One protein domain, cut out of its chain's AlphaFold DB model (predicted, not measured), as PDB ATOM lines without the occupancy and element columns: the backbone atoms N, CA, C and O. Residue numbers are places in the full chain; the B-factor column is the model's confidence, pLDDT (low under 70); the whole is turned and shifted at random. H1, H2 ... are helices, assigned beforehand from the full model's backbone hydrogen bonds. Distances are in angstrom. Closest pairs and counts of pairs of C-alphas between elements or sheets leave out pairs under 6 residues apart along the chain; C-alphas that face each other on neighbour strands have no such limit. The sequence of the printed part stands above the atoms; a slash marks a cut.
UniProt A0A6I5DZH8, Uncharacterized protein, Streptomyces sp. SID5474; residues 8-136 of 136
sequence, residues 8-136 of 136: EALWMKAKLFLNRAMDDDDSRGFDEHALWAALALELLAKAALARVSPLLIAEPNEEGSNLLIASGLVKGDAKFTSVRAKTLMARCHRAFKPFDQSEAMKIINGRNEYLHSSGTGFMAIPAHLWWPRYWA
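What this domain is: This is residues 8 to 136 of the 136 residues of an uncharacterized protein of Streptomyces sp. SID5474 (UniProt A0A6I5DZH8). One long helix, H2, runs through the middle; H1 folds alongside it on one side, and the helical hairpin of H4 and H5 packs across its other side. At one end of the long axis, the short helix H3 sits in a lobe made largely of the loops 53 to 64 and 71 to 84, while the short H6 and H7 lie at the other end. The printed part has 129 residues with seven named helices, H1 to H7 in order, and no named strand; the class is all helix. It is compact by its radius of gyration of the C-alphas, 16.1 A, yet elongated in outline, spanning 48 by 31 by 27 A.

Where its parts are: Find C-alpha 8 at (-19.906, -32.588, -8.705); from there H1 runs through residues 8 to 22, 21.0 A long. H2 begins at C-alpha 30, at (-0.729, -33.378, -29.332), and runs 33.5 A to residue 52. Next come H3, residues 65 to 70, then H4, residues 85 to 95, 15.2 A long, and H5, residues 101 to 116, 21.3 A long. H6 holds residues 121 to 124. H7 holds residues 127 to 134 and ends at C-alpha 134, at (1.191, -26.224, -17.178).

How they stand to each other: Start at H2, the hub, which touches four helices. H1 and H2 form a hairpin at a shallow tilt of 19 degrees; their closest C-alphas, of Ala 21 and His 33, are 4.3 A apart. With residues 42 to 49 alone, H2 touches H4 at a steep tilt of 48 degrees, the closest C-alphas being Ala 45 and Leu 88, 6.1 A apart. With residues 35 to 38 alone it touches H5 at a steep tilt of 52 degrees, closest at the C-alphas of Ala 38 and Ile 107, 6.1 A. H4 and H5 form a second hairpin, at a shallow tilt of 10 degrees, with the C-alphas of Met 89 and Gln 101 closest, at 5.5 A. H6 touches H5, where the C-alphas of Gly 110 and Gly 121 are closest, at 4.0 A, and H2, closest at Asp 31 and Met 123, 6.4 A between C-alphas. H7 is close to H2 but not clearly touching, and near H5; H3 touches no helix. Every O i to N i+4 pair is within hydrogen-bond range in H1, H3 and H4, against 18 of 19 in H2, 11 of 12 in H5 and 3 of 4 in H7; H6 is too short for such a pair.

The domain as a whole: Look for the two C-alphas farthest apart at Asp 26 and Glu 63, 48.4 A. The links H2 to H3 and H3 to H4 are long. The printed part has no cut, and of its residues only 77 has a pLDDT under 70.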
ATOM      1  N   GLU A   8     -20.423 -31.216  -8.667       98.06
ATOM      2  CA  GLU A   8     -19.906 -32.588  -8.705       98.06
ATOM      3  C   GLU A   8     -19.936 -33.150 -10.129       98.06
ATOM      4  O   GLU A   8     -18.949 -33.721 -10.598       98.06
ATOM      5  N   ALA A   9     -21.023 -32.920 -10.872       97.69
ATOM      6  CA  ALA A   9     -21.116 -33.308 -12.277       97.69
ATOM      7  C   ALA A   9     -20.079 -32.574 -13.146       97.69
ATOM      8  O   ALA A   9     -19.429 -33.192 -13.995       97.69
ATOM      9  N   LEU A  10     -19.886 -31.267 -12.923       98.25
ATOM     10  CA  LEU A  10     -18.852 -30.479 -13.604       98.25
ATOM     11  C   LEU A  10     -17.443 -30.983 -13.269       98.25
ATOM     12  O   LEU A  10     -16.620 -31.138 -14.173       98.25
ATOM     13  N   TRP A  11     -17.174 -31.283 -11.996       98.50
ATOM     14  CA  TRP A  11     -15.893 -31.820 -11.542       98.50
ATOM     15  C   TRP A  11     -15.604 -33.195 -12.145       98.50
ATOM     16  O   TRP A  11     -14.515 -33.436 -12.668       98.50
ATOM     17  N   MET A  12     -16.592 -34.090 -12.138       98.38
ATOM     18  CA  MET A  12     -16.473 -35.405 -12.760       98.38
ATOM     19  C   MET A  12     -16.165 -35.285 -14.255       98.38
ATOM     20  O   MET A  12     -15.266 -35.964 -14.749       98.38
ATOM     21  N   LYS A  13     -16.839 -34.372 -14.964       98.12
ATOM     22  CA  LYS A  13     -16.574 -34.125 -16.385       98.12
ATOM     23  C   LYS A  13     -15.185 -33.525 -16.632       98.12
ATOM     24  O   LYS A  13     -14.529 -33.923 -17.589       98.12
ATOM     25  N   ALA A  14     -14.716 -32.627 -15.763       98.50
ATOM     26  CA  ALA A  14     -13.355 -32.093 -15.829       98.50
ATOM     27  C   ALA A  14     -12.308 -33.212 -15.711       98.50
ATOM     28  O   ALA A  14     -11.387 -33.269 -16.520       98.50
ATOM     29  N   LYS A  15     -12.493 -34.147 -14.765       98.38
ATOM     30  CA  LYS A  15     -11.623 -35.327 -14.621       98.38
ATOM     31  C   LYS A  15     -11.650 -36.222 -15.858       98.38
ATOM     32  O   LYS A  15     -10.595 -36.638 -16.313       98.38
ATOM     33  N   LEU A  16     -12.828 -36.489 -16.427       98.25
ATOM     34  CA  LEU A  16     -12.940 -37.273 -17.663       98.25
ATOM     35  C   LEU A  16     -12.168 -36.624 -18.818       98.25
ATOM     36  O   LEU A  16     -11.476 -37.317 -19.555       98.25
ATOM     37  N   PHE A  17     -12.262 -35.300 -18.959       98.25
ATOM     38  CA  PHE A  17     -11.553 -34.568 -20.010       98.25
ATOM     39  C   PHE A  17     -10.044 -34.554 -19.769       98.25
ATOM     40  O   PHE A  17      -9.283 -34.725 -20.714       98.25
ATOM     41  N   LEU A  18      -9.604 -34.404 -18.518       97.12
ATOM     42  CA  LEU A  18      -8.184 -34.466 -18.186       97.12
ATOM     43  C   LEU A  18      -7.611 -35.869 -18.421       97.12
ATOM     44  O   LEU A  18      -6.554 -35.987 -19.023       97.12
ATOM     45  N   ASN A  19      -8.332 -36.923 -18.034       96.06
ATOM     46  CA  ASN A  19      -7.932 -38.299 -18.333       96.06
ATOM     47  C   ASN A  19      -7.822 -38.511 -19.844       96.06
ATOM     48  O   ASN A  19      -6.824 -39.031 -20.314       96.06
ATOM     49  N   ARG A  20      -8.806 -38.035 -20.617       95.69
ATOM     50  CA  ARG A  20      -8.768 -38.079 -22.085       95.69
ATOM     51  C   ARG A  20      -7.561 -37.321 -22.653       95.69
ATOM     52  O   ARG A  20      -7.018 -37.751 -23.662       95.69
ATOM     53  N   ALA A  21      -7.150 -36.216 -22.034       95.56
ATOM     54  CA  ALA A  21      -5.981 -35.441 -22.445       95.56
ATOM     55  C   ALA A  21      -4.644 -36.142 -22.147       95.56
ATOM     56  O   ALA A  21      -3.685 -35.946 -22.882       95.56
ATOM     57  N   MET A  22      -4.591 -36.928 -21.069       92.94
ATOM     58  CA  MET A  22      -3.381 -37.604 -20.581       92.94
ATOM     59  C   MET A  22      -3.266 -39.063 -21.031       92.94
ATOM     60  O   MET A  22      -2.282 -39.719 -20.724       92.94
ATOM     61  N   ASP A  23      -4.292 -39.594 -21.686       92.31
ATOM     62  CA  ASP A  23      -4.315 -40.968 -22.173       92.31
ATOM     63  C   ASP A  23      -3.330 -41.125 -23.344       92.31
ATOM     64  O   ASP A  23      -3.502 -40.474 -24.377       92.31
ATOM     65  N   ASP A  24      -2.316 -41.978 -23.159       81.25
ATOM     66  CA  ASP A  24      -1.164 -42.222 -24.051       81.25
ATOM     67  C   ASP A  24      -1.535 -43.006 -25.330       81.25
ATOM     68  O   ASP A  24      -0.757 -43.787 -25.872       81.25
ATOM     69  N   ASP A  25      -2.755 -42.822 -25.819       82.44
ATOM     70  CA  ASP A  25      -3.220 -43.380 -27.080       82.44
ATOM     71  C   ASP A  25      -2.476 -42.722 -28.256       82.44
ATOM     72  O   ASP A  25      -2.822 -41.618 -28.687       82.44
ATOM     73  N   ASP A  26      -1.478 -43.438 -28.789       71.56
ATOM     74  CA  ASP A  26      -0.622 -43.046 -29.922       71.56
ATOM     75  C   ASP A  26      -1.395 -42.667 -31.201       71.56
ATOM     76  O   ASP A  26      -0.818 -42.117 -32.143       71.56
ATOM     77  N   SER A  27      -2.701 -42.953 -31.275       85.94
ATOM     78  CA  SER A  27      -3.530 -42.576 -32.424       85.94
ATOM     79  C   SER A  27      -3.871 -41.081 -32.485       85.94
ATOM     80  O   SER A  27      -4.344 -40.612 -33.525       85.94
ATOM     81  N   ARG A  28      -3.634 -40.319 -31.407       89.94
ATOM     82  CA  ARG A  28      -4.032 -38.909 -31.300       89.94
ATOM     83  C   ARG A  28      -2.849 -37.955 -31.295       89.94
ATOM     84  O   ARG A  28      -1.814 -38.181 -30.676       89.94
ATOM     85  N   GLY A  29      -3.031 -36.836 -31.989       92.06
ATOM     86  CA  GLY A  29      -2.060 -35.753 -32.014       92.06
ATOM     87  C   GLY A  29      -2.020 -34.971 -30.699       92.06
ATOM     88  O   GLY A  29      -2.991 -34.913 -29.938       92.06
ATOM     89  N   PHE A  30      -0.890 -34.299 -30.461       93.38
ATOM     90  CA  PHE A  30      -0.729 -33.378 -29.332       93.38
ATOM     91  C   PHE A  30      -1.818 -32.295 -29.298       93.38
ATOM     92  O   PHE A  30      -2.243 -31.890 -28.219       93.38
ATOM     93  N   ASP A  31      -2.290 -31.845 -30.458       93.81
ATOM     94  CA  ASP A  31      -3.347 -30.848 -30.566       93.81
ATOM     95  C   ASP A  31      -4.652 -31.299 -29.907       93.81
ATOM     96  O   ASP A  31      -5.257 -30.534 -29.150       93.81
ATOM     97  N   GLU A  32      -5.065 -32.548 -30.135       94.56
ATOM     98  CA  GLU A  32      -6.264 -33.097 -29.505       94.56
ATOM     99  C   GLU A  32      -6.074 -33.195 -27.987       94.56
ATOM    100  O   GLU A  32      -6.960 -32.815 -27.216       94.56
ATOM    101  N   HIS A  33      -4.903 -33.645 -27.534       95.19
ATOM    102  CA  HIS A  33      -4.623 -33.751 -26.104       95.19
ATOM    103  C   HIS A  33      -4.630 -32.371 -25.428       95.19
ATOM    104  O   HIS A  33      -5.273 -32.184 -24.390       95.19
ATOM    105  N   ALA A  34      -3.982 -31.377 -26.043       95.81
ATOM    106  CA  ALA A  34      -3.950 -30.007 -25.548       95.81
ATOM    107  C   ALA A  34      -5.350 -29.372 -25.518       95.81
ATOM    108  O   ALA A  34      -5.696 -28.673 -24.557       95.81
ATOM    109  N   LEU A  35      -6.193 -29.665 -26.516       96.62
ATOM    110  CA  LEU A  35      -7.593 -29.246 -26.535       96.62
ATOM    111  C   LEU A  35      -8.369 -29.831 -25.349       96.62
ATOM    112  O   LEU A  35      -9.033 -29.082 -24.626       96.62
ATOM    113  N   TRP A  36      -8.278 -31.143 -25.112       97.25
ATOM    114  CA  TRP A  36      -8.958 -31.793 -23.986       97.25
ATOM    115  C   TRP A  36      -8.498 -31.237 -22.636       97.25
ATOM    116  O   TRP A  36      -9.336 -30.950 -21.777       97.25
ATOM    117  N   ALA A  37      -7.197 -30.997 -22.469       97.38
ATOM    118  CA  ALA A  37      -6.640 -30.390 -21.265       97.38
ATOM    119  C   ALA A  37      -7.133 -28.943 -21.056       97.38
ATOM    120  O   ALA A  37      -7.517 -28.572 -19.941       97.38
ATOM    121  N   ALA A  38      -7.215 -28.133 -22.118       97.62
ATOM    122  CA  ALA A  38      -7.774 -26.781 -22.047       97.62
ATOM    123  C   ALA A  38      -9.270 -26.782 -21.674       97.62
ATOM    124  O   ALA A  38      -9.714 -25.974 -20.853       97.62
ATOM    125  N   LEU A  39     -10.056 -27.708 -22.235       98.12
ATOM    126  CA  LEU A  39     -11.471 -27.875 -21.889       98.12
ATOM    127  C   LEU A  39     -11.658 -28.379 -20.448       98.12
ATOM    128  O   LEU A  39     -12.591 -27.950 -19.762       98.12
ATOM    129  N   ALA A  40     -10.764 -29.248 -19.970       98.44
ATOM    130  CA  ALA A  40     -10.751 -29.705 -18.583       98.44
ATOM    131  C   ALA A  40     -10.528 -28.538 -17.609       98.44
ATOM    132  O   ALA A  40     -11.263 -28.424 -16.628       98.44
ATOM    133  N   LEU A  41      -9.588 -27.629 -17.909       98.31
ATOM    134  CA  LEU A  41      -9.332 -26.432 -17.098       98.31
ATOM    135  C   LEU A  41     -10.577 -25.539 -16.974       98.31
ATOM    136  O   LEU A  41     -10.876 -25.029 -15.893       98.31
ATOM    137  N   GLU A  42     -11.347 -25.369 -18.051       98.19
ATOM    138  CA  GLU A  42     -12.596 -24.602 -17.983       98.19
ATOM    139  C   GLU A  42     -13.672 -25.260 -17.134       98.19
ATOM    140  O   GLU A  42     -14.329 -24.581 -16.342       98.19
ATOM    141  N   LEU A  43     -13.875 -26.568 -17.301       98.44
ATOM    142  CA  LEU A  43     -14.837 -27.308 -16.489       98.44
ATOM    143  C   LEU A  43     -14.431 -27.303 -15.017       98.44
ATOM    144  O   LEU A  43     -15.294 -27.136 -14.158       98.44
ATOM    145  N   LEU A  44     -13.132 -27.403 -14.730       98.38
ATOM    146  CA  LEU A  44     -12.592 -27.293 -13.381       98.38
ATOM    147  C   LEU A  44     -12.852 -25.909 -12.779       98.38
ATOM    148  O   LEU A  44     -13.340 -25.815 -11.653       98.38
ATOM    149  N   ALA A  45     -12.613 -24.834 -13.534       98.56
ATOM    150  CA  ALA A  45     -12.936 -23.478 -13.094       98.56
ATOM    151  C   ALA A  45     -14.440 -23.322 -12.797       98.56
ATOM    152  O   ALA A  45     -14.813 -22.752 -11.766       98.56
ATOM    153  N   LYS A  46     -15.315 -23.882 -13.651       98.56
ATOM    154  CA  LYS A  46     -16.765 -23.898 -13.399       98.56
ATOM    155  C   LYS A  46     -17.109 -24.674 -12.133       98.56
ATOM    156  O   LYS A  46     -17.859 -24.156 -11.315       98.56
ATOM    157  N   ALA A  47     -16.557 -25.873 -11.959       98.62
ATOM    158  CA  ALA A  47     -16.802 -26.714 -10.792       98.62
ATOM    159  C   ALA A  47     -16.373 -26.015  -9.492       98.62
ATOM    160  O   ALA A  47     -17.145 -25.959  -8.536       98.62
ATOM    161  N   ALA A  48     -15.179 -25.413  -9.476       98.50
ATOM    162  CA  ALA A  48     -14.649 -24.708  -8.314       98.50
ATOM    163  C   ALA A  48     -15.539 -23.525  -7.894       98.50
ATOM    164  O   ALA A  48     -15.845 -23.371  -6.712       98.50
ATOM    165  N   LEU A  49     -15.986 -22.715  -8.859       98.69
ATOM    166  CA  LEU A  49     -16.885 -21.587  -8.606       98.69
ATOM    167  C   LEU A  49     -18.291 -22.052  -8.208       98.69
ATOM    168  O   LEU A  49     -18.842 -21.544  -7.236       98.69
ATOM    169  N   ALA A  50     -18.852 -23.039  -8.910       98.31
ATOM    170  CA  ALA A  50     -20.184 -23.574  -8.635       98.31
ATOM    171  C   ALA A  50     -20.285 -24.234  -7.254       98.31
ATOM    172  O   ALA A  50     -21.328 -24.122  -6.611       98.31
ATOM    173  N   ARG A  51     -19.198 -24.852  -6.769       98.06
ATOM    174  CA  ARG A  51     -19.103 -25.388  -5.401       98.06
ATOM    175  C   ARG A  51     -19.312 -24.306  -4.340       98.06
ATOM    176  O   ARG A  51     -19.854 -24.592  -3.280       98.06
ATOM    177  N   VAL A  52     -18.869 -23.076  -4.612       98.19
ATOM    178  CA  VAL A  52     -19.109 -21.923  -3.730       98.19
ATOM    179  C   VAL A  52     -20.519 -21.377  -3.947       98.19
ATOM    180  O   VAL A  52     -21.256 -21.168  -2.988       98.19
ATOM    181  N   SER A  53     -20.900 -21.129  -5.202       97.75
ATOM    182  CA  SER A  53     -22.265 -20.765  -5.582       97.75
ATOM    183  C   SER A  53     -22.461 -20.894  -7.099       97.75
ATOM    184  O   SER A  53     -21.646 -20.361  -7.860       97.75
ATOM    185  N   PRO A  54     -23.565 -21.492  -7.586       96.69
ATOM    186  CA  PRO A  54     -23.858 -21.572  -9.022       96.69
ATOM    187  C   PRO A  54     -24.032 -20.192  -9.683       96.69
ATOM    188  O   PRO A  54     -23.792 -20.039 -10.882       96.69
ATOM    189  N   LEU A  55     -24.347 -19.147  -8.905       97.19
ATOM    190  CA  LEU A  55     -24.402 -17.760  -9.384       97.19
ATOM    191  C   LEU A  55     -23.050 -17.276  -9.928       97.19
ATOM    192  O   LEU A  55     -22.995 -16.463 -10.850       97.19
ATOM    193  N   LEU A  56     -21.942 -17.811  -9.406       98.19
ATOM    194  CA  LEU A  56     -20.588 -17.457  -9.836       98.19
ATOM    195  C   LEU A  56     -20.224 -18.008 -11.213       98.19
ATOM    196  O   LEU A  56     -19.152 -17.679 -11.727       98.19
ATOM    197  N   ILE A  57     -21.092 -18.797 -11.842       98.19
ATOM    198  CA  ILE A  57     -20.918 -19.236 -13.229       98.19
ATOM    199  C   ILE A  57     -22.084 -18.842 -14.136       98.19
ATOM    200  O   ILE A  57     -21.961 -19.010 -15.343       98.19
ATOM    201  N   ALA A  58     -23.165 -18.274 -13.601       97.56
ATOM    202  CA  ALA A  58     -24.301 -17.777 -14.373       97.56
ATOM    203  C   ALA A  58     -23.926 -16.538 -15.202       97.56
ATOM    204  O   ALA A  58     -23.298 -15.605 -14.681       97.56
ATOM    205  N   GLU A  59     -24.293 -16.528 -16.488       97.00
ATOM    206  CA  GLU A  59     -24.123 -15.352 -17.344       97.00
ATOM    207  C   GLU A  59     -25.153 -14.271 -16.993       97.00
ATOM    208  O   GLU A  59     -26.353 -14.525 -17.097       97.00
ATOM    209  N   PRO A  60     -24.725 -13.073 -16.557       94.00
ATOM    210  CA  PRO A  60     -25.658 -12.001 -16.250       94.00
ATOM    211  C   PRO A  60     -26.236 -11.401 -17.538       94.00
ATOM    212  O   PRO A  60     -25.517 -11.188 -18.513       94.00
ATOM    213  N   ASN A  61     -27.522 -11.078 -17.502       93.06
ATOM    214  CA  ASN A  61     -28.251 -10.287 -18.490       93.06
ATOM    215  C   ASN A  61     -29.229  -9.353 -17.765       93.06
ATOM    216  O   ASN A  61     -29.402  -9.468 -16.549       93.06
ATOM    217  N   GLU A  62     -29.855  -8.436 -18.501       93.56
ATOM    218  CA  GLU A  62     -30.794  -7.455 -17.941       93.56
ATOM    219  C   GLU A  62     -31.976  -8.128 -17.232       93.56
ATOM    220  O   GLU A  62     -32.375  -7.703 -16.151       93.56
ATOM    221  N   GLU A  63     -32.474  -9.241 -17.778       91.88
ATOM    222  CA  GLU A  63     -33.584  -9.998 -17.193       91.88
ATOM    223  C   GLU A  63     -33.159 -10.887 -16.010       91.88
ATOM    224  O   GLU A  63     -34.004 -11.489 -15.347       91.88
ATOM    225  N   GLY A  64     -31.853 -11.035 -15.761       92.88
ATOM    226  CA  GLY A  64     -31.309 -11.897 -14.712       92.88
ATOM    227  C   GLY A  64     -31.665 -13.382 -14.861       92.88
ATOM    228  O   GLY A  64     -31.601 -14.119 -13.878       92.88
ATOM    229  N   SER A  65     -32.037 -13.850 -16.056       93.06
ATOM    230  CA  SER A  65     -32.630 -15.180 -16.259       93.06
ATOM    231  C   SER A  65     -31.735 -16.309 -15.738       93.06
ATOM    232  O   SER A  65     -32.188 -17.151 -14.965       93.06
ATOM    233  N   ASN A  66     -30.440 -16.293 -16.062       95.06
ATOM    234  CA  ASN A  66     -29.497 -17.311 -15.580       95.06
ATOM    235  C   ASN A  66     -29.247 -17.218 -14.071       95.06
ATOM    236  O   ASN A  66     -28.981 -18.240 -13.440       95.06
ATOM    237  N   LEU A  67     -29.328 -16.014 -13.491       95.31
ATOM    238  CA  LEU A  67     -29.188 -15.810 -12.047       95.31
ATOM    239  C   LEU A  67     -30.397 -16.389 -11.308       95.31
ATOM    240  O   LEU A  67     -30.210 -17.114 -10.338       95.31
ATOM    241  N   LEU A  68     -31.612 -16.137 -11.804       94.62
ATOM    242  CA  LEU A  68     -32.855 -16.675 -11.245       94.62
ATOM    243  C   LEU A  68     -32.938 -18.206 -11.365       94.62
ATOM    244  O   LEU A  68     -33.443 -18.875 -10.461       94.62
ATOM    245  N   ILE A  69     -32.416 -18.774 -12.459       94.56
ATOM    246  CA  ILE A  69     -32.274 -20.227 -12.624       94.56
ATOM    247  C   ILE A  69     -31.261 -20.777 -11.609       94.56
ATOM    248  O   ILE A  69     -31.572 -21.704 -10.862       94.56
ATOM    249  N   ALA A  70     -30.057 -20.199 -11.542       94.50
ATOM    250  CA  ALA A  70     -29.000 -20.662 -10.642       94.50
ATOM    251  C   ALA A  70     -29.332 -20.457  -9.153       94.50
ATOM    252  O   ALA A  70     -28.837 -21.209  -8.316       94.50
ATOM    253  N   SER A  71     -30.183 -19.486  -8.806       94.00
ATOM    254  CA  SER A  71     -30.693 -19.300  -7.442       94.00
ATOM    255  C   SER A  71     -31.849 -20.243  -7.089       94.00
ATOM    256  O   SER A  71     -32.314 -20.226  -5.951       94.00
ATOM    257  N   GLY A  72     -32.355 -21.030  -8.046       91.81
ATOM    258  CA  GLY A  72     -33.484 -21.943  -7.854       91.81
ATOM    259  C   GLY A  72     -34.864 -21.274  -7.811       91.81
ATOM    260  O   GLY A  72     -35.839 -21.929  -7.434       91.81
ATOM    261  N   LEU A  73     -34.959 -19.991  -8.188       91.44
ATOM    262  CA  LEU A  73     -36.220 -19.234  -8.212       91.44
ATOM    263  C   LEU A  73     -37.051 -19.534  -9.464       91.44
ATOM    264  O   LEU A  73     -38.277 -19.526  -9.402       91.44
ATOM    265  N   VAL A  74     -36.391 -19.843 -10.582       88.62
ATOM    266  CA  VAL A  74     -37.038 -20.307 -11.815       88.62
ATOM    267  C   VAL A  74     -36.766 -21.800 -11.983       88.62
ATOM    268  O   VAL A  74     -35.616 -22.236 -11.985       88.62
ATOM    269  N   LYS A  75     -37.839 -22.585 -12.117       75.94
ATOM    270  CA  LYS A  75     -37.808 -24.038 -12.349       75.94
ATOM    271  C   LYS A  75     -38.421 -24.350 -13.719       75.94
ATOM    272  O   LYS A  75     -39.329 -23.642 -14.143       75.94
ATOM    273  N   GLY A  76     -37.964 -25.414 -14.382       70.31
ATOM    274  CA  GLY A  76     -38.484 -25.869 -15.683       70.31
ATOM    275  C   GLY A  76     -37.441 -25.824 -16.805       70.31
ATOM    276  O   GLY A  76     -36.245 -25.766 -16.527       70.31
ATOM    277  N   ASP A  77     -37.890 -25.819 -18.065       66.69
ATOM    278  CA  ASP A  77     -37.054 -25.912 -19.283       66.69
ATOM    279  C   ASP A  77     -36.254 -24.636 -19.619       66.69
ATOM    280  O   ASP A  77     -35.770 -24.451 -20.739       66.69
ATOM    281  N   ALA A  78     -36.110 -23.718 -18.663       74.69
ATOM    282  CA  ALA A  78     -35.360 -22.494 -18.875       74.69
ATOM    283  C   ALA A  78     -33.874 -22.826 -19.116       74.69
ATOM    284  O   ALA A  78     -33.196 -23.429 -18.280       74.69
ATOM    285  N   LYS A  79     -33.363 -22.442 -20.290       87.88
ATOM    286  CA  LYS A  79     -31.989 -22.734 -20.704       87.88
ATOM    287  C   LYS A  79     -31.001 -21.894 -19.895       87.88
ATOM    288  O   LYS A  79     -30.956 -20.678 -20.038       87.88
ATOM    289  N   PHE A  80     -30.175 -22.564 -19.096       93.31
ATOM    290  CA  PHE A  80     -29.061 -21.939 -18.391       93.31
ATOM    291  C   PHE A  80     -27.869 -21.705 -19.325       93.31
ATOM    292  O   PHE A  80     -27.395 -22.633 -19.987       93.31
ATOM    293  N   THR A  81     -27.331 -20.489 -19.300       95.81
ATOM    294  CA  THR A  81     -26.082 -20.119 -19.968       95.81
ATOM    295  C   THR A  81     -25.029 -19.733 -18.933       95.81
ATOM    296  O   THR A  81     -25.254 -18.900 -18.051       95.81
ATOM    297  N   SER A  82     -23.853 -20.355 -19.040       97.06
ATOM    298  CA  SER A  82     -22.709 -20.042 -18.186       97.06
ATOM    299  C   SER A  82     -21.859 -18.917 -18.767       97.06
ATOM    300  O   SER A  82     -21.704 -18.843 -19.984       97.06
ATOM    301  N   VAL A  83     -21.180 -18.148 -17.916       98.19
ATOM    302  CA  VAL A  83     -20.195 -17.150 -18.355       98.19
ATOM    303  C   VAL A  83     -19.071 -17.748 -19.203       98.19
ATOM    304  O   VAL A  83     -18.687 -18.913 -19.072       98.19
ATOM    305  N   ARG A  84     -18.486 -16.882 -20.033       97.31
ATOM    306  CA  ARG A  84     -17.320 -17.170 -20.874       97.31
ATOM    307  C   ARG A  84     -16.064 -17.497 -20.056       97.31
ATOM    308  O   ARG A  84     -15.880 -16.997 -18.944       97.31
ATOM    309  N   ALA A  85     -15.145 -18.243 -20.670       97.62
ATOM    310  CA  ALA A  85     -13.873 -18.680 -20.087       97.62
ATOM    311  C   ALA A  85     -13.068 -17.554 -19.421       97.62
ATOM    312  O   ALA A  85     -12.652 -17.682 -18.273       97.62
ATOM    313  N   LYS A  86     -12.930 -16.404 -20.098       98.06
ATOM    314  CA  LYS A  86     -12.250 -15.216 -19.554       98.06
ATOM    315  C   LYS A  86     -12.814 -14.799 -18.191       98.06
ATOM    316  O   LYS A  86     -12.058 -14.471 -17.279       98.06
ATOM    317  N   THR A  87     -14.138 -14.820 -18.050       98.44
ATOM    318  CA  THR A  87     -14.827 -14.462 -16.806       98.44
ATOM    319  C   THR A  87     -14.611 -15.516 -15.724       98.44
ATOM    320  O   THR A  87     -14.413 -15.146 -14.570       98.44
ATOM    321  N   LEU A  88     -14.595 -16.807 -16.080       98.44
ATOM    322  CA  LEU A  88     -14.271 -17.886 -15.140       98.44
ATOM    323  C   LEU A  88     -12.872 -17.695 -14.550       98.44
ATOM    324  O   LEU A  88     -12.739 -17.631 -13.332       98.44
ATOM    325  N   MET A  89     -11.854 -17.506 -15.396       98.50
ATOM    326  CA  MET A  89     -10.469 -17.348 -14.935       98.50
ATOM    327  C   MET A  89     -10.298 -16.105 -14.056       98.50
ATOM    328  O   MET A  89      -9.638 -16.165 -13.020       98.50
ATOM    329  N   ALA A  90     -10.950 -14.994 -14.415       98.56
ATOM    330  CA  ALA A  90     -10.947 -13.780 -13.598       98.56
ATOM    331  C   ALA A  90     -11.601 -13.990 -12.221       98.56
ATOM    332  O   ALA A  90     -11.083 -13.520 -11.203       98.56
ATOM    333  N   ARG A  91     -12.732 -14.707 -12.170       98.50
ATOM    334  CA  ARG A  91     -13.412 -15.047 -10.912       98.50
ATOM    335  C   ARG A  91     -12.554 -15.988 -10.063       98.50
ATOM    336  O   ARG A  91     -12.370 -15.706  -8.883       98.50
ATOM    337  N   CYS A  92     -11.964 -17.027 -10.656       98.62
ATOM    338  CA  CYS A  92     -11.056 -17.945  -9.965       98.62
ATOM    339  C   CYS A  92      -9.847 -17.222  -9.365       98.62
ATOM    340  O   CYS A  92      -9.555 -17.415  -8.194       98.62
ATOM    341  N   HIS A  93      -9.199 -16.321 -10.105       98.44
ATOM    342  CA  HIS A  93      -8.051 -15.561  -9.597       98.44
ATOM    343  C   HIS A  93      -8.379 -14.664  -8.397       98.44
ATOM    344  O   HIS A  93      -7.539 -14.443  -7.516       98.44
ATOM    345  N   ARG A  94      -9.602 -14.126  -8.363       98.06
ATOM    346  CA  ARG A  94     -10.097 -13.342  -7.227       98.06
ATOM    347  C   ARG A  94     -10.479 -14.228  -6.040       98.06
ATOM    348  O   ARG A  94     -10.175 -13.859  -4.913       98.06
ATOM    349  N   ALA A  95     -11.133 -15.362  -6.291       97.62
ATOM    350  CA  ALA A  95     -11.710 -16.217  -5.255       97.62
ATOM    351  C   ALA A  95     -10.726 -17.236  -4.655       97.62
ATOM    352  O   ALA A  95     -10.851 -17.588  -3.486       97.62
ATOM    353  N   PHE A  96      -9.758 -17.720  -5.434       97.25
ATOM    354  CA  PHE A  96      -8.907 -18.852  -5.075       97.25
ATOM    355  C   PHE A  96      -7.435 -18.491  -5.269       97.25
ATOM    356  O   PHE A  96      -6.911 -18.528  -6.376       97.25
ATOM    357  N   LYS A  97      -6.727 -18.145  -4.193       95.19
ATOM    358  CA  LYS A  97      -5.260 -18.051  -4.237       95.19
ATOM    359  C   LYS A  97      -4.656 -19.457  -4.091       95.19
ATOM    360  O   LYS A  97      -5.209 -20.243  -3.326       95.19
ATOM    361  N   PRO A  98      -3.561 -19.793  -4.802       94.88
ATOM    362  CA  PRO A  98      -2.711 -18.932  -5.633       94.88
ATOM    363  C   PRO A  98      -3.045 -18.943  -7.146       94.88
ATOM    364  O   PRO A  98      -2.145 -18.739  -7.952       94.88
ATOM    365  N   PHE A  99      -4.298 -19.171  -7.568       96.94
ATOM    366  CA  PHE A  99      -4.646 -19.305  -8.994       96.94
ATOM    367  C   PHE A  99      -4.163 -18.117  -9.848       96.94
ATOM    368  O   PHE A  99      -4.529 -16.962  -9.594       96.94
ATOM    369  N   ASP A 100      -3.388 -18.406 -10.895       97.06
ATOM    370  CA  ASP A 100      -2.834 -17.408 -11.809       97.06
ATOM    371  C   ASP A 100      -3.710 -17.258 -13.063       97.06
ATOM    372  O   ASP A 100      -3.773 -18.135 -13.929       97.06
ATOM    373  N   GLN A 101      -4.387 -16.111 -13.175       97.75
ATOM    374  CA  GLN A 101      -5.208 -15.799 -14.344       97.75
ATOM    375  C   GLN A 101      -4.381 -15.691 -15.626       97.75
ATOM    376  O   GLN A 101      -4.877 -16.045 -16.693       97.75
ATOM    377  N   SER A 102      -3.169 -15.142 -15.543       97.19
ATOM    378  CA  SER A 102      -2.316 -14.872 -16.698       97.19
ATOM    379  C   SER A 102      -1.897 -16.174 -17.368       97.19
ATOM    380  O   SER A 102      -2.101 -16.330 -18.574       97.19
ATOM    381  N   GLU A 103      -1.407 -17.145 -16.591       95.75
ATOM    382  CA  GLU A 103      -1.053 -18.466 -17.126       95.75
ATOM    383  C   GLU A 103      -2.289 -19.213 -17.643       95.75
ATOM    384  O   GLU A 103      -2.274 -19.706 -18.771       95.75
ATOM    385  N   ALA A 104      -3.402 -19.213 -16.897       97.38
ATOM    386  CA  ALA A 104      -4.638 -19.845 -17.361       97.38
ATOM    387  C   ALA A 104      -5.137 -19.241 -18.689       97.38
ATOM    388  O   ALA A 104      -5.566 -19.960 -19.592       97.38
ATOM    389  N   MET A 105      -5.042 -17.917 -18.851       97.75
ATOM    390  CA  MET A 105      -5.459 -17.242 -20.080       97.75
ATOM    391  C   MET A 105      -4.572 -17.570 -21.284       97.75
ATOM    392  O   MET A 105      -5.081 -17.524 -22.402       97.75
ATOM    393  N   LYS A 106      -3.298 -17.944 -21.103       96.56
ATOM    394  CA  LYS A 106      -2.455 -18.426 -22.215       96.56
ATOM    395  C   LYS A 106      -3.021 -19.712 -22.815       96.56
ATOM    396  O   LYS A 106      -3.121 -19.815 -24.035       96.56
ATOM    397  N   ILE A 107      -3.483 -20.633 -21.969       97.00
ATOM    398  CA  ILE A 107      -4.142 -21.878 -22.392       97.00
ATOM    399  C   ILE A 107      -5.467 -21.560 -23.106       97.00
ATOM    400  O   ILE A 107      -5.710 -22.026 -24.220       97.00
ATOM    401  N   ILE A 108      -6.307 -20.710 -22.502       97.12
ATOM    402  CA  ILE A 108      -7.620 -20.325 -23.053       97.12
ATOM    403  C   ILE A 108      -7.500 -19.607 -24.400       97.12
ATOM    404  O   ILE A 108      -8.282 -19.886 -25.312       97.12
ATOM    405  N   ASN A 109      -6.535 -18.697 -24.541       96.19
ATOM    406  CA  ASN A 109      -6.296 -17.985 -25.792       96.19
ATOM    407  C   ASN A 109      -5.736 -18.921 -26.866       96.19
ATOM    408  O   ASN A 109      -6.247 -18.896 -27.980       96.19
ATOM    409  N   GLY A 110      -4.781 -19.793 -26.521       95.75
ATOM    410  CA  GLY A 110      -4.261 -20.798 -27.450       95.75
ATOM    411  C   GLY A 110      -5.361 -21.716 -27.987       95.75
ATOM    412  O   GLY A 110      -5.397 -22.006 -29.178       95.75
ATOM    413  N   ARG A 111      -6.323 -22.104 -27.138       96.50
ATOM    414  CA  ARG A 111      -7.498 -22.877 -27.564       96.50
ATOM    415  C   ARG A 111      -8.432 -22.070 -28.463       96.50
ATOM    416  O   ARG A 111      -8.927 -22.605 -29.448       96.50
ATOM    417  N   ASN A 112      -8.688 -20.800 -28.146       96.00
ATOM    418  CA  ASN A 112      -9.522 -19.945 -28.999       96.00
ATOM    419  C   ASN A 112      -8.902 -19.751 -30.387       96.00
ATOM    420  O   ASN A 112      -9.620 -19.784 -31.380       96.00
ATOM    421  N   GLU A 113      -7.588 -19.555 -30.452       96.38
ATOM    422  CA  GLU A 113      -6.865 -19.420 -31.712       96.38
ATOM    423  C   GLU A 113      -6.934 -20.716 -32.528       96.38
ATOM    424  O   GLU A 113      -7.318 -20.661 -33.691       96.38
ATOM    425  N   TYR A 114      -6.694 -21.869 -31.895       95.38
ATOM    426  CA  TYR A 114      -6.793 -23.183 -32.540       95.38
ATOM    427  C   TYR A 114      -8.203 -23.492 -33.086       95.38
ATOM    428  O   TYR A 114      -8.332 -24.043 -34.172       95.38
ATOM    429  N   LEU A 115      -9.276 -23.140 -32.362       95.44
ATOM    430  CA  LEU A 115     -10.653 -23.470 -32.774       95.44
ATOM    431  C   LEU A 115     -11.321 -22.437 -33.688       95.44
ATOM    432  O   LEU A 115     -12.267 -22.770 -34.401       95.44
ATOM    433  N   HIS A 116     -10.941 -21.165 -33.579       92.81
ATOM    434  CA  HIS A 116     -11.734 -20.060 -34.129       92.81
ATOM    435  C   HIS A 116     -10.925 -19.094 -34.990       92.81
ATOM    436  O   HIS A 116     -11.484 -18.117 -35.485       92.81
ATOM    437  N   SER A 117      -9.621 -19.312 -35.140       92.00
ATOM    438  CA  SER A 117      -8.736 -18.460 -35.938       92.00
ATOM    439  C   SER A 117      -7.943 -19.295 -36.943       92.00
ATOM    440  O   SER A 117      -8.016 -20.517 -36.955       92.00
ATOM    441  N   SER A 118      -7.185 -18.626 -37.811       89.19
ATOM    442  CA  SER A 118      -6.275 -19.274 -38.765       89.19
ATOM    443  C   SER A 118      -4.903 -19.617 -38.170       89.19
ATOM    444  O   SER A 118      -4.035 -20.112 -38.886       89.19
ATOM    445  N   GLY A 119      -4.668 -19.275 -36.900       88.25
ATOM    446  CA  GLY A 119      -3.409 -19.519 -36.204       88.25
ATOM    447  C   GLY A 119      -3.303 -20.941 -35.654       88.25
ATOM    448  O   GLY A 119      -4.283 -21.676 -35.576       88.25
ATOM    449  N   THR A 120      -2.096 -21.327 -35.246       87.69
ATOM    450  CA  THR A 120      -1.820 -22.668 -34.702       87.69
ATOM    451  C   THR A 120      -2.144 -22.776 -33.204       87.69
ATOM    452  O   THR A 120      -2.256 -23.879 -32.668       87.69
ATOM    453  N   GLY A 121      -2.340 -21.647 -32.511       92.38
ATOM    454  CA  GLY A 121      -2.758 -21.613 -31.111       92.38
ATOM    455  C   GLY A 121      -1.753 -22.275 -30.170       92.38
ATOM    456  O   GLY A 121      -0.557 -21.985 -30.204       92.38
ATOM    457  N   PHE A 122      -2.221 -23.190 -29.312       87.56
ATOM    458  CA  PHE A 122      -1.338 -23.914 -28.383       87.56
ATOM    459  C   PHE A 122      -0.300 -24.811 -29.085       87.56
ATOM    460  O   PHE A 122       0.687 -25.182 -28.453       87.56
ATOM    461  N   MET A 123      -0.451 -25.081 -30.390       90.62
ATOM    462  CA  MET A 123       0.534 -25.825 -31.187       90.62
ATOM    463  C   MET A 123       1.823 -25.042 -31.456       90.62
ATOM    464  O   MET A 123       2.803 -25.616 -31.926       90.62
ATOM    465  N   ALA A 124       1.860 -23.745 -31.137       89.56
ATOM    466  CA  ALA A 124       3.089 -22.958 -31.186       89.56
ATOM    467  C   ALA A 124       4.132 -23.398 -30.134       89.56
ATOM    468  O   ALA A 124       5.305 -23.046 -30.251       89.56
ATOM    469  N   ILE A 125       3.725 -24.156 -29.105       91.31
ATOM    470  CA  ILE A 125       4.614 -24.711 -28.080       91.31
ATOM    471  C   ILE A 125       4.713 -26.230 -28.301       91.31
ATOM    472  O   ILE A 125       3.687 -26.905 -28.254       91.31
ATOM    473  N   PRO A 126       5.918 -26.798 -28.496       92.81
ATOM    474  CA  PRO A 126       6.095 -28.244 -28.598       92.81
ATOM    475  C   PRO A 126       5.545 -28.995 -27.377       92.81
ATOM    476  O   PRO A 126       5.734 -28.553 -26.243       92.81
ATOM    477  N   ALA A 127       4.951 -30.172 -27.598       92.81
ATOM    478  CA  ALA A 127       4.317 -30.987 -26.554       92.81
ATOM    479  C   ALA A 127       5.206 -31.201 -25.315       92.81
ATOM    480  O   ALA A 127       4.772 -30.988 -24.184       92.81
ATOM    481  N   HIS A 128       6.481 -31.540 -25.535       92.94
ATOM    482  CA  HIS A 128       7.460 -31.791 -24.473       92.94
ATOM    483  C   HIS A 128       7.790 -30.557 -23.610       92.94
ATOM    484  O   HIS A 128       8.356 -30.708 -22.535       92.94
ATOM    485  N   LEU A 129       7.444 -29.343 -24.059       94.50
ATOM    486  CA  LEU A 129       7.553 -28.105 -23.277       94.50
ATOM    487  C   LEU A 129       6.205 -27.665 -22.704       94.50
ATOM    488  O   LEU A 129       6.157 -27.027 -21.653       94.50
ATOM    489  N   TRP A 130       5.111 -27.981 -23.394       94.81
ATOM    490  CA  TRP A 130       3.774 -27.561 -22.999       94.81
ATOM    491  C   TRP A 130       3.276 -28.307 -21.760       94.81
ATOM    492  O   TRP A 130       2.827 -27.661 -20.812       94.81
ATOM    493  N   TRP A 131       3.417 -29.639 -21.727       93.94
ATOM    494  CA  TRP A 131       2.983 -30.439 -20.578       93.94
ATOM    495  C   TRP A 131       3.693 -30.045 -19.282       93.94
ATOM    496  O   TRP A 131       2.993 -29.701 -18.329       93.94
ATOM    497  N   PRO A 132       5.041 -29.978 -19.224       94.19
ATOM    498  CA  PRO A 132       5.716 -29.663 -17.969       94.19
ATOM    499  C   PRO A 132       5.458 -28.239 -17.478       94.19
ATOM    500  O   PRO A 132       5.542 -27.963 -16.288       94.19
ATOM    501  N   ARG A 133       5.149 -27.307 -18.384       92.56
ATOM    502  CA  ARG A 133       4.889 -25.915 -18.012       92.56
ATOM    503  C   ARG A 133       3.591 -25.745 -17.222       92.56
ATOM    504  O   ARG A 133       3.505 -24.853 -16.383       92.56
ATOM    505  N   TYR A 134       2.571 -26.521 -17.561       92.06
ATOM    506  CA  TYR A 134       1.191 -26.224 -17.178       92.06
ATOM    507  C   TYR A 134       0.490 -27.390 -16.456       92.06
ATOM    508  O   TYR A 134      -0.531 -27.155 -15.811       92.06
ATOM    509  N   TRP A 135       1.011 -28.618 -16.559       90.06
ATOM    510  CA  TRP A 135       0.416 -29.837 -15.988       90.06
ATOM    511  C   TRP A 135       1.402 -30.699 -15.174       90.06
ATOM    512  O   TRP A 135       1.064 -31.837 -14.852       90.06
ATOM    513  N   ALA A 136       2.594 -30.183 -14.846       81.31
ATOM    514  CA  ALA A 136       3.516 -30.822 -13.896       81.31
ATOM    515  C   ALA A 136       3.206 -30.469 -12.435       81.31
ATOM    516  O   ALA A 136       2.609 -29.394 -12.190       81.31
TER     517      ALA A 136